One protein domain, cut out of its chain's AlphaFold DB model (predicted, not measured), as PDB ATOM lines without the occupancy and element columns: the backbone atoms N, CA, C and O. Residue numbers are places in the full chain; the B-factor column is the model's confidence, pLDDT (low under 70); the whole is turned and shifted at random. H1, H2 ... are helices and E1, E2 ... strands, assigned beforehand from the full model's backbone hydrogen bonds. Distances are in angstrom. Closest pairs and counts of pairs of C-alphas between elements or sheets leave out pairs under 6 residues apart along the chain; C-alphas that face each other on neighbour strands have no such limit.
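AT A GLANCE: This is residues 11 to 92 of the 188 residues of an uncharacterized protein of Candidatus Marsarchaeota G1 archaeon OSP_D (UniProt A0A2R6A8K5). A small three-stranded sheet has H1 over one face and short H3 over the opposite face, while the longest helix, H2, packs beside H1 and grazes the sheet. The printed part has 82 residues, with three helices and three strands in the order H1 E1 E2 H2 E3 H3; the mixed sheet runs E1 E2 E3. The class is mixed, the whole compact, with radius of gyration of the C-alphas 12.2 A and spans 33 by 28 by 17 A.

IN THESE COORDINATES: H1, residues 11 to 21, 15.0 A long, begins at C-alpha (-34.270, 26.327, 58.215). E1 is 27 to 32, E2 43 to 47, H2 52 to 68, 24.3 A, E3 76 to 80. H3, 84 to 91, ends at (-31.068, 31.251, 34.616).

HOW THE PARTS SIT: Hairpin E1 and E2 is antiparallel, N 31 to O 44 2.9 A. E2 and E3 are parallel, N 47 to O 79 2.8 A; E2, H2, E3 form a strand-helix-strand unit, parallel neighbours joined through a helix, its crossover right-handed. H1 and H2, residues 58 to 65 alone, touch, closest C-alphas Pro 13 and Leu 65, 6.4 A, a shallow tilt of 29 degrees, opposite ways. H2 and H3 are apart. In the three helices every O i to N i+4 pair is within hydrogen-bond range.

THE WHOLE: The printed part has no cut and no long link. Confidence is under 70 at residues 33 to 42, 71 and 88 to 92.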
ATOM      1  N   TRP A  11     -35.666  25.917  58.382       71.12
ATOM      2  CA  TRP A  11     -34.270  26.327  58.215       71.12
ATOM      3  C   TRP A  11     -33.296  25.487  59.041       71.12
ATOM      4  O   TRP A  11     -32.158  25.310  58.631       71.12
ATOM      5  N   LYS A  12     -33.724  24.923  60.178       79.88
ATOM      6  CA  LYS A  12     -32.867  24.069  61.021       79.88
ATOM      7  C   LYS A  12     -32.332  22.827  60.288       79.88
ATOM      8  O   LYS A  12     -31.117  22.666  60.251       79.88
ATOM      9  N   PRO A  13     -33.172  21.964  59.687       81.69
ATOM     10  CA  PRO A  13     -32.703  20.798  58.940       81.69
ATOM     11  C   PRO A  13     -31.877  21.190  57.711       81.69
ATOM     12  O   PRO A  13     -30.923  20.494  57.390       81.69
ATOM     13  N   PHE A  14     -32.200  22.305  57.047       82.06
ATOM     14  CA  PHE A  14     -31.402  22.786  55.920       82.06
ATOM     15  C   PHE A  14     -30.030  23.321  56.361       82.06
ATOM     16  O   PHE A  14     -29.032  23.030  55.714       82.06
ATOM     17  N   HIS A  15     -29.939  24.034  57.485       84.75
ATOM     18  CA  HIS A  15     -28.655  24.444  58.053       84.75
ATOM     19  C   HIS A  15     -27.811  23.244  58.481       84.75
ATOM     20  O   HIS A  15     -26.639  23.204  58.138       84.75
ATOM     21  N   GLU A  16     -28.400  22.245  59.145       89.88
ATOM     22  CA  GLU A  16     -27.681  21.006  59.478       89.88
ATOM     23  C   GLU A  16     -27.198  20.277  58.215       89.88
ATOM     24  O   GLU A  16     -26.056  19.831  58.158       89.88
ATOM     25  N   PHE A  17     -28.028  20.222  57.167       89.69
ATOM     26  CA  PHE A  17     -27.610  19.708  55.864       89.69
ATOM     27  C   PHE A  17     -26.405  20.483  55.309       89.69
ATOM     28  O   PHE A  17     -25.411  19.876  54.917       89.69
ATOM     29  N   LEU A  18     -26.474  21.818  55.284       86.75
ATOM     30  CA  LEU A  18     -25.389  22.666  54.793       86.75
ATOM     31  C   LEU A  18     -24.108  22.490  55.608       86.75
ATOM     32  O   LEU A  18     -23.038  22.363  55.014       86.75
ATOM     33  N   ASP A  19     -24.207  22.457  56.936       89.06
ATOM     34  CA  ASP A  19     -23.071  22.300  57.846       89.06
ATOM     35  C   ASP A  19     -22.323  20.991  57.602       89.06
ATOM     36  O   ASP A  19     -21.102  20.964  57.711       89.06
ATOM     37  N   GLU A  20     -23.023  19.914  57.246       91.56
ATOM     38  CA  GLU A  20     -22.398  18.626  56.944       91.56
ATOM     39  C   GLU A  20     -21.852  18.564  55.509       91.56
ATOM     40  O   GLU A  20     -20.719  18.135  55.283       91.56
ATOM     41  N   ILE A  21     -22.642  19.007  54.530       90.81
ATOM     42  CA  ILE A  21     -22.313  18.865  53.105       90.81
ATOM     43  C   ILE A  21     -21.215  19.838  52.670       90.81
ATOM     44  O   ILE A  21     -20.346  19.462  51.886       90.81
ATOM     45  N   SER A  22     -21.188  21.058  53.210       86.25
ATOM     46  CA  SER A  22     -20.147  22.055  52.902       86.25
ATOM     47  C   SER A  22     -18.740  21.661  53.367       86.25
ATOM     48  O   SER A  22     -17.759  22.233  52.897       86.25
ATOM     49  N   GLN A  23     -18.612  20.674  54.260       87.56
ATOM     50  CA  GLN A  23     -17.313  20.158  54.720       87.56
ATOM     51  C   GLN A  23     -16.687  19.173  53.725       87.56
ATOM     52  O   GLN A  23     -15.527  18.776  53.877       87.56
ATOM     53  N   LEU A  24     -17.452  18.733  52.726       88.38
ATOM     54  CA  LEU A  24     -17.004  17.784  51.718       88.38
ATOM     55  C   LEU A  24     -16.187  18.535  50.667       88.38
ATOM     56  O   LEU A  24     -16.657  19.493  50.063       88.38
ATOM     57  N   LYS A  25     -14.939  18.104  50.449       86.94
ATOM     58  CA  LYS A  25     -13.966  18.816  49.598       86.94
ATOM     59  C   LYS A  25     -14.412  18.926  48.142       86.94
ATOM     60  O   LYS A  25     -13.956  19.802  47.417       86.94
ATOM     61  N   GLU A  26     -15.235  17.984  47.713       88.38
ATOM     62  CA  GLU A  26     -15.755  17.860  46.364       88.38
ATOM     63  C   GLU A  26     -16.895  18.842  46.090       88.38
ATOM     64  O   GLU A  26     -17.156  19.125  44.919       88.38
ATOM     65  N   VAL A  27     -17.552  19.344  47.143       89.69
ATOM     66  CA  VAL A  27     -18.674  20.281  47.066       89.69
ATOM     67  C   VAL A  27     -18.136  21.684  46.839       89.69
ATOM     68  O   VAL A  27     -17.375  22.221  47.637       89.69
ATOM     69  N   GLU A  28     -18.550  22.285  45.732       89.44
ATOM     70  CA  GLU A  28     -18.177  23.653  45.385       89.44
ATOM     71  C   GLU A  28     -19.253  24.661  45.789       89.44
ATOM     72  O   GLU A  28     -18.945  25.796  46.148       89.44
ATOM     73  N   GLU A  29     -20.522  24.265  45.701       88.88
ATOM     74  CA  GLU A  29     -21.662  25.150  45.915       88.88
ATOM     75  C   GLU A  29     -22.893  24.320  46.297       88.88
ATOM     76  O   GLU A  29     -23.067  23.191  45.839       88.88
ATOM     77  N   VAL A  30     -23.773  24.885  47.123       84.25
ATOM     78  CA  VAL A  30     -25.107  24.329  47.369       84.25
ATOM     79  C   VAL A  30     -26.134  25.382  46.982       84.25
ATOM     80  O   VAL A  30     -26.117  26.492  47.510       84.25
ATOM     81  N   LEU A  31     -27.020  25.042  46.049       79.44
ATOM     82  CA  LEU A  31     -28.124  25.902  45.635       79.44
ATOM     83  C   LEU A  31     -29.407  25.415  46.294       79.44
ATOM     84  O   LEU A  31     -29.709  24.227  46.244       79.44
ATOM     85  N   PHE A  32     -30.179  26.331  46.865       73.69
ATOM     86  CA  PHE A  32     -31.472  26.018  47.460       73.69
ATOM     87  C   PHE A  32     -32.573  26.863  46.834       73.69
ATOM     88  O   PHE A  32     -32.427  28.077  46.687       73.69
ATOM     89  N   PHE A  33     -33.673  26.206  46.479       68.38
ATOM     90  CA  PHE A  33     -34.845  26.836  45.895       68.38
ATOM     91  C   PHE A  33     -36.084  26.438  46.689       68.38
ATOM     92  O   PHE A  33     -36.618  25.346  46.522       68.38
ATOM     93  N   GLU A  34     -36.535  27.352  47.546       53.22
ATOM     94  CA  GLU A  34     -37.688  27.158  48.434       53.22
ATOM     95  C   GLU A  34     -39.002  26.953  47.662       53.22
ATOM     96  O   GLU A  34     -39.816  26.124  48.053       53.22
ATOM     97  N   GLU A  35     -39.176  27.649  46.529       49.75
ATOM     98  CA  GLU A  35     -40.450  27.710  45.788       49.75
ATOM     99  C   GLU A  35     -40.307  27.501  44.271       49.75
ATOM    100  O   GLU A  35     -41.148  27.940  43.486       49.75
ATOM    101  N   ARG A  36     -39.236  26.852  43.802       45.78
ATOM    102  CA  ARG A  36     -39.139  26.496  42.378       45.78
ATOM    103  C   ARG A  36     -39.375  25.014  42.213       45.78
ATOM    104  O   ARG A  36     -38.440  24.230  42.116       45.78
ATOM    105  N   SER A  37     -40.659  24.696  42.112       44.56
ATOM    106  CA  SER A  37     -41.205  23.396  41.740       44.56
ATOM    107  C   SER A  37     -40.543  22.813  40.474       44.56
ATOM    108  O   SER A  37     -40.541  21.611  40.310       44.56
ATOM    109  N   LEU A  38     -39.862  23.623  39.651       42.44
ATOM    110  CA  LEU A  38     -39.113  23.284  38.430       42.44
ATOM    111  C   LEU A  38     -38.269  22.006  38.379       42.44
ATOM    112  O   LEU A  38     -37.992  21.534  37.272       42.44
ATOM    113  N   TYR A  39     -37.850  21.463  39.513       49.12
ATOM    114  CA  TYR A  39     -36.915  20.354  39.559       49.12
ATOM    115  C   TYR A  39     -37.326  19.310  40.598       49.12
ATOM    116  O   TYR A  39     -37.914  19.641  41.622       49.12
ATOM    117  N   GLU A  40     -36.923  18.055  40.377       52.81
ATOM    118  CA  GLU A  40     -37.070  16.921  41.322       52.81
ATOM    119  C   GLU A  40     -36.422  17.155  42.695       52.81
ATOM    120  O   GLU A  40     -36.530  16.344  43.615       52.81
ATOM    121  N   SER A  41     -35.706  18.265  42.812       61.25
ATOM    122  CA  SER A  41     -34.854  18.618  43.914       61.25
ATOM    123  C   SER A  41     -35.020  20.092  44.244       61.25
ATOM    124  O   SER A  41     -34.952  20.955  43.370       61.25
ATOM    125  N   ASN A  42     -35.199  20.381  45.528       68.69
ATOM    126  CA  ASN A  42     -35.147  21.741  46.053       68.69
ATOM    127  C   ASN A  42     -33.733  22.137  46.502       68.69
ATOM    128  O   ASN A  42     -33.503  23.306  46.809       68.69
ATOM    129  N   VAL A  43     -32.778  21.198  46.513       78.75
ATOM    130  CA  VAL A  43     -31.393  21.405  46.954       78.75
ATOM    131  C   VAL A  43     -30.411  20.801  45.950       78.75
ATOM    132  O   VAL A  43     -30.270  19.590  45.858       78.75
ATOM    133  N   PHE A  44     -29.639  21.619  45.250       83.31
ATOM    134  CA  PHE A  44     -28.596  21.122  44.352       83.31
ATOM    135  C   PHE A  44     -27.240  21.188  45.024       83.31
ATOM    136  O   PHE A  44     -26.757  22.274  45.343       83.31
ATOM    137  N   VAL A  45     -26.610  20.031  45.199       86.69
ATOM    138  CA  VAL A  45     -25.235  19.922  45.681       86.69
ATOM    139  C   VAL A  45     -24.322  19.897  44.463       86.69
ATOM    140  O   VAL A  45     -24.199  18.881  43.778       86.69
ATOM    141  N   VAL A  46     -23.716  21.041  44.164       88.88
ATOM    142  CA  VAL A  46     -22.826  21.201  43.018       88.88
ATOM    143  C   VAL A  46     -21.429  20.743  43.402       88.88
ATOM    144  O   VAL A  46     -20.817  21.268  44.334       88.88
ATOM    145  N   VAL A  47     -20.915  19.773  42.656       91.69
ATOM    146  CA  VAL A  47     -19.619  19.143  42.904       91.69
ATOM    147  C   VAL A  47     -18.679  19.315  41.721       91.69
ATOM    148  O   VAL A  47     -19.102  19.450  40.573       91.69
ATOM    149  N   SER A  48     -17.378  19.273  41.989       88.06
ATOM    150  CA  SER A  48     -16.348  19.296  40.939       88.06
ATOM    151  C   SER A  48     -16.420  18.070  40.014       88.06
ATOM    152  O   SER A  48     -16.184  18.192  38.811       88.06
ATOM    153  N   ARG A  49     -16.771  16.902  40.566       87.44
ATOM    154  CA  ARG A  49     -16.995  15.639  39.851       87.44
ATOM    155  C   ARG A  49     -17.981  14.768  40.625       87.44
ATOM    156  O   ARG A  49     -17.847  14.629  41.840       87.44
ATOM    157  N   GLU A  50     -18.933  14.163  39.929       84.94
ATOM    158  CA  GLU A  50     -19.903  13.255  40.533       84.94
ATOM    159  C   GLU A  50     -19.224  11.920  40.853       84.94
ATOM    160  O   GLU A  50     -18.450  11.368  40.062       84.94
ATOM    161  N   SER A  51     -19.489  11.408  42.050       87.56
ATOM    162  CA  SER A  51     -18.976  10.125  42.508       87.56
ATOM    163  C   SER A  51     -20.015   9.413  43.362       87.56
ATOM    164  O   SER A  51     -20.833  10.033  44.041       87.56
ATOM    165  N   GLU A  52     -19.960   8.085  43.373       86.56
ATOM    166  CA  GLU A  52     -20.822   7.289  44.247       86.56
ATOM    167  C   GLU A  52     -20.600   7.638  45.730       86.56
ATOM    168  O   GLU A  52     -21.545   7.644  46.516       86.56
ATOM    169  N   GLU A  53     -19.370   8.003  46.112       90.12
ATOM    170  CA  GLU A  53     -19.039   8.395  47.483       90.12
ATOM    171  C   GLU A  53     -19.785   9.662  47.915       90.12
ATOM    172  O   GLU A  53     -20.362   9.684  49.006       90.12
ATOM    173  N   ILE A  54     -19.810  10.706  47.076       90.75
ATOM    174  CA  ILE A  54     -20.510  11.944  47.432       90.75
ATOM    175  C   ILE A  54     -22.025  11.730  47.463       90.75
ATOM    176  O   ILE A  54     -22.681  12.153  48.416       90.75
ATOM    177  N   THR A  55     -22.568  10.989  46.496       87.88
ATOM    178  CA  THR A  55     -23.995  10.650  46.443       87.88
ATOM    179  C   THR A  55     -24.417   9.856  47.678       87.88
ATOM    180  O   THR A  55     -25.445  10.152  48.289       87.88
ATOM    181  N   LYS A  56     -23.585   8.906  48.122       89.81
ATOM    182  CA  LYS A  56     -23.831   8.140  49.345       89.81
ATOM    183  C   LYS A  56     -23.790   9.018  50.595       89.81
ATOM    184  O   LYS A  56     -24.687   8.906  51.427       89.81
ATOM    185  N   LYS A  57     -22.807   9.917  50.724       92.06
ATOM    186  CA  LYS A  57     -22.729  10.849  51.866       92.06
ATOM    187  C   LYS A  57     -23.957  11.753  51.940       92.06
ATOM    188  O   LYS A  57     -24.539  11.892  53.013       92.06
ATOM    189  N   VAL A  58     -24.385  12.311  50.807       90.56
ATOM    190  CA  VAL A  58     -25.607  13.126  50.721       90.56
ATOM    191  C   VAL A  58     -26.829  12.319  51.166       90.56
ATOM    192  O   VAL A  58     -27.597  12.784  52.009       90.56
ATOM    193  N   ALA A  59     -26.980  11.083  50.683       86.88
ATOM    194  CA  ALA A  59     -28.077  10.205  51.088       86.88
ATOM    195  C   ALA A  59     -28.047   9.866  52.594       86.88
ATOM    196  O   ALA A  59     -29.086   9.879  53.252       86.88
ATOM    197  N   GLU A  60     -26.871   9.608  53.171       91.94
ATOM    198  CA  GLU A  60     -26.717   9.330  54.605       91.94
ATOM    199  C   GLU A  60     -27.112  10.528  55.482       91.94
ATOM    200  O   GLU A  60     -27.802  10.346  56.489       91.94
ATOM    201  N   VAL A  61     -26.718  11.748  55.092       91.75
ATOM    202  CA  VAL A  61     -27.164  12.990  55.747       91.75
ATOM    203  C   VAL A  61     -28.688  13.076  55.690       91.75
ATOM    204  O   VAL A  61     -29.337  13.311  56.710       91.75
ATOM    205  N   MET A  62     -29.284  12.785  54.532       88.19
ATOM    206  CA  MET A  62     -30.736  12.829  54.368       88.19
ATOM    207  C   MET A  62     -31.491  11.817  55.222       88.19
ATOM    208  O   MET A  62     -32.497  12.174  55.835       88.19
ATOM    209  N   VAL A  63     -31.007  10.580  55.325       86.12
ATOM    210  CA  VAL A  63     -31.615   9.560  56.195       86.12
ATOM    211  C   VAL A  63     -31.597  10.014  57.657       86.12
ATOM    212  O   VAL A  63     -32.605   9.881  58.362       86.12
ATOM    213  N   ARG A  64     -30.483  10.600  58.120       91.19
ATOM    214  CA  ARG A  64     -30.379  11.150  59.482       91.19
ATOM    215  C   ARG A  64     -31.338  12.318  59.695       91.19
ATOM    216  O   ARG A  64     -32.088  12.313  60.672       91.19
ATOM    217  N   LEU A  65     -31.359  13.279  58.772       87.56
ATOM    218  CA  LEU A  65     -32.243  14.440  58.854       87.56
ATOM    219  C   LEU A  65     -33.712  14.037  58.818       87.56
ATOM    220  O   LEU A  65     -34.482  14.551  59.618       87.56
ATOM    221  N   LYS A  66     -34.108  13.075  57.978       82.44
ATOM    222  CA  LYS A  66     -35.488  12.569  57.931       82.44
ATOM    223  C   LYS A  66     -35.877  11.844  59.218       82.44
ATOM    224  O   LYS A  66     -37.009  11.977  59.673       82.44
ATOM    225  N   SER A  67     -34.937  11.124  59.834       86.44
ATOM    226  CA  SER A  67     -35.154  10.473  61.134       86.44
ATOM    227  C   SER A  67     -35.353  11.494  62.259       86.44
ATOM    228  O   SER A  67     -36.204  11.303  63.125       86.44
ATOM    229  N   LYS A  68     -34.587  12.592  62.241       88.62
ATOM    230  CA  LYS A  68     -34.654  13.674  63.237       88.62
ATOM    231  C   LYS A  68     -35.818  14.641  62.990       88.62
ATOM    232  O   LYS A  68     -36.408  15.154  63.938       88.62
ATOM    233  N   TYR A  69     -36.168  14.854  61.727       81.88
ATOM    234  CA  TYR A  69     -37.180  15.790  61.254       81.88
ATOM    235  C   TYR A  69     -38.111  15.119  60.218       81.88
ATOM    236  O   TYR A  69     -38.022  15.397  59.020       81.88
ATOM    237  N   PRO A  70     -39.052  14.250  60.645       72.25
ATOM    238  CA  PRO A  70     -39.901  13.480  59.722       72.25
ATOM    239  C   PRO A  70     -40.766  14.334  58.785       72.25
ATOM    240  O   PRO A  70     -41.105  13.906  57.681       72.25
ATOM    241  N   TRP A  71     -41.098  15.555  59.213       66.38
ATOM    242  CA  TRP A  71     -41.920  16.527  58.487       66.38
ATOM    243  C   TRP A  71     -41.164  17.283  57.381       66.38
ATOM    244  O   TRP A  71     -41.786  17.993  56.596       66.38
ATOM    245  N   VAL A  72     -39.839  17.140  57.292       70.12
ATOM    246  CA  VAL A  72     -39.012  17.837  56.297       70.12
ATOM    247  C   VAL A  72     -39.072  17.143  54.943       70.12
ATOM    248  O   VAL A  72     -38.969  15.916  54.860       70.12
ATOM    249  N   SER A  73     -39.185  17.947  53.886       71.75
ATOM    250  CA  SER A  73     -39.109  17.522  52.485       71.75
ATOM    251  C   SER A  73     -37.917  18.207  51.810       71.75
ATOM    252  O   SER A  73     -38.064  19.195  51.098       71.75
ATOM    253  N   LEU A  74     -36.714  17.734  52.124       74.19
ATOM    254  CA  LEU A  74     -35.487  18.077  51.406       74.19
ATOM    255  C   LEU A  74     -35.223  16.934  50.425       74.19
ATOM    256  O   LEU A  74     -35.168  15.782  50.844       74.19
ATOM    257  N   SER A  75     -35.053  17.253  49.151       77.44
ATOM    258  CA  SER A  75     -34.699  16.289  48.110       77.44
ATOM    259  C   SER A  75     -33.425  16.799  47.451       77.44
ATOM    260  O   SER A  75     -33.517  17.644  46.564       77.44
ATOM    261  N   PRO A  76     -32.224  16.439  47.936       82.44
ATOM    262  CA  PRO A  76     -30.990  16.916  47.340       82.44
ATOM    263  C   PRO A  76     -30.603  16.133  46.084       82.44
ATOM    264  O   PRO A  76     -30.611  14.904  46.081       82.44
ATOM    265  N   MET A  77     -30.184  16.847  45.042       85.19
ATOM    266  CA  MET A  77     -29.616  16.280  43.821       85.19
ATOM    267  C   MET A  77     -28.149  16.686  43.700       85.19
ATOM    268  O   MET A  77     -27.809  17.869  43.753       85.19
ATOM    269  N   VAL A  78     -27.272  15.698  43.525       87.25
ATOM    270  CA  VAL A  78     -25.852  15.937  43.249       87.25
ATOM    271  C   VAL A  78     -25.687  16.222  41.764       87.25
ATOM    272  O   VAL A  78     -26.184  15.468  40.933       87.25
ATOM    273  N   LEU A  79     -25.004  17.312  41.430       86.50
ATOM    274  CA  LEU A  79     -24.734  17.702  40.049       86.50
ATOM    275  C   LEU A  79     -23.272  18.090  39.884       86.50
ATOM    276  O   LEU A  79     -22.735  18.862  40.673       86.50
ATOM    277  N   GLU A  80     -22.639  17.646  38.803       89.50
ATOM    278  CA  GLU A  80     -21.346  18.207  38.410       89.50
ATOM    279  C   GLU A  80     -21.481  19.686  38.037       89.50
ATOM    280  O   GLU A  80     -22.454  20.074  37.393       89.50
ATOM    281  N   LYS A  81     -20.473  20.508  38.351       84.75
ATOM    282  CA  LYS A  81     -20.415  21.955  38.058       84.75
ATOM    283  C   LYS A  81     -20.758  22.324  36.615       84.75
ATOM    284  O   LYS A  81     -21.335  23.379  36.357       84.75
ATOM    285  N   ASN A  82     -20.397  21.458  35.672       82.44
ATOM    286  CA  ASN A  82     -20.631  21.668  34.245       82.44
ATOM    287  C   ASN A  82     -21.947  21.047  33.756       82.44
ATOM    288  O   ASN A  82     -22.196  21.006  32.550       82.44
ATOM    289  N   SER A  83     -22.791  20.561  34.670       81.81
ATOM    290  CA  SER A  83     -24.090  19.997  34.333       81.81
ATOM    291  C   SER A  83     -24.952  21.050  33.628       81.81
ATOM    292  O   SER A  83     -25.110  22.168  34.134       81.81
ATOM    293  N   PRO A  84     -25.574  20.710  32.484       72.81
ATOM    294  CA  PRO A  84     -26.479  21.619  31.784       72.81
ATOM    295  C   PRO A  84     -27.690  22.014  32.645       72.81
ATOM    296  O   PRO A  84     -28.284  23.073  32.424       72.81
ATOM    297  N   LEU A  85     -28.025  21.215  33.666       72.75
ATOM    298  CA  LEU A  85     -29.069  21.545  34.635       72.75
ATOM    299  C   LEU A  85     -28.722  22.796  35.442       72.75
ATOM    300  O   LEU A  85     -29.594  23.636  35.617       72.75
ATOM    301  N   ILE A  86     -27.464  22.990  35.854       73.19
ATOM    302  CA  ILE A  86     -27.062  24.145  36.681       73.19
ATOM    303  C   ILE A  86     -27.331  25.460  35.953       73.19
ATOM    304  O   ILE A  86     -27.807  26.421  36.558       73.19
ATOM    305  N   ARG A  87     -27.065  25.508  34.642       70.12
ATOM    306  CA  ARG A  87     -27.358  26.695  33.832       70.12
ATOM    307  C   ARG A  87     -28.851  27.014  33.848       70.12
ATOM    308  O   ARG A  87     -29.196  28.181  33.994       70.12
ATOM    309  N   THR A  88     -29.695  25.998  33.713       66.00
ATOM    310  CA  THR A  88     -31.160  26.128  33.721       66.00
ATOM    311  C   THR A  88     -31.635  26.591  35.100       66.00
ATOM    312  O   THR A  88     -32.305  27.607  35.228       66.00
ATOM    313  N   VAL A  89     -31.161  25.919  36.153       65.88
ATOM    314  CA  VAL A  89     -31.465  26.214  37.561       65.88
ATOM    315  C   VAL A  89     -31.143  27.670  37.914       65.88
ATOM    316  O   VAL A  89     -31.946  28.351  38.551       65.88
ATOM    317  N   LYS A  90     -29.989  28.181  37.461       68.88
ATOM    318  CA  LYS A  90     -29.552  29.560  37.728       68.88
ATOM    319  C   LYS A  90     -30.231  30.612  36.845       68.88
ATOM    320  O   LYS A  90     -30.386  31.742  37.296       68.88
ATOM    321  N   ASN A  91     -30.605  30.273  35.608       61.81
ATOM    322  CA  ASN A  91     -31.068  31.251  34.616       61.81
ATOM    323  C   ASN A  91     -32.559  31.189  34.296       61.81
ATOM    324  O   ASN A  91     -32.972  31.989  33.463       61.81
ATOM    325  N   ALA A  92     -33.340  30.303  34.927       55.72
ATOM    326  CA  ALA A  92     -34.760  30.118  34.631       55.72
ATOM    327  C   ALA A  92     -35.504  31.463  34.512       55.72
ATOM    328  O   ALA A  92     -35.851  32.105  35.512       55.72
TER     329      ALA A  92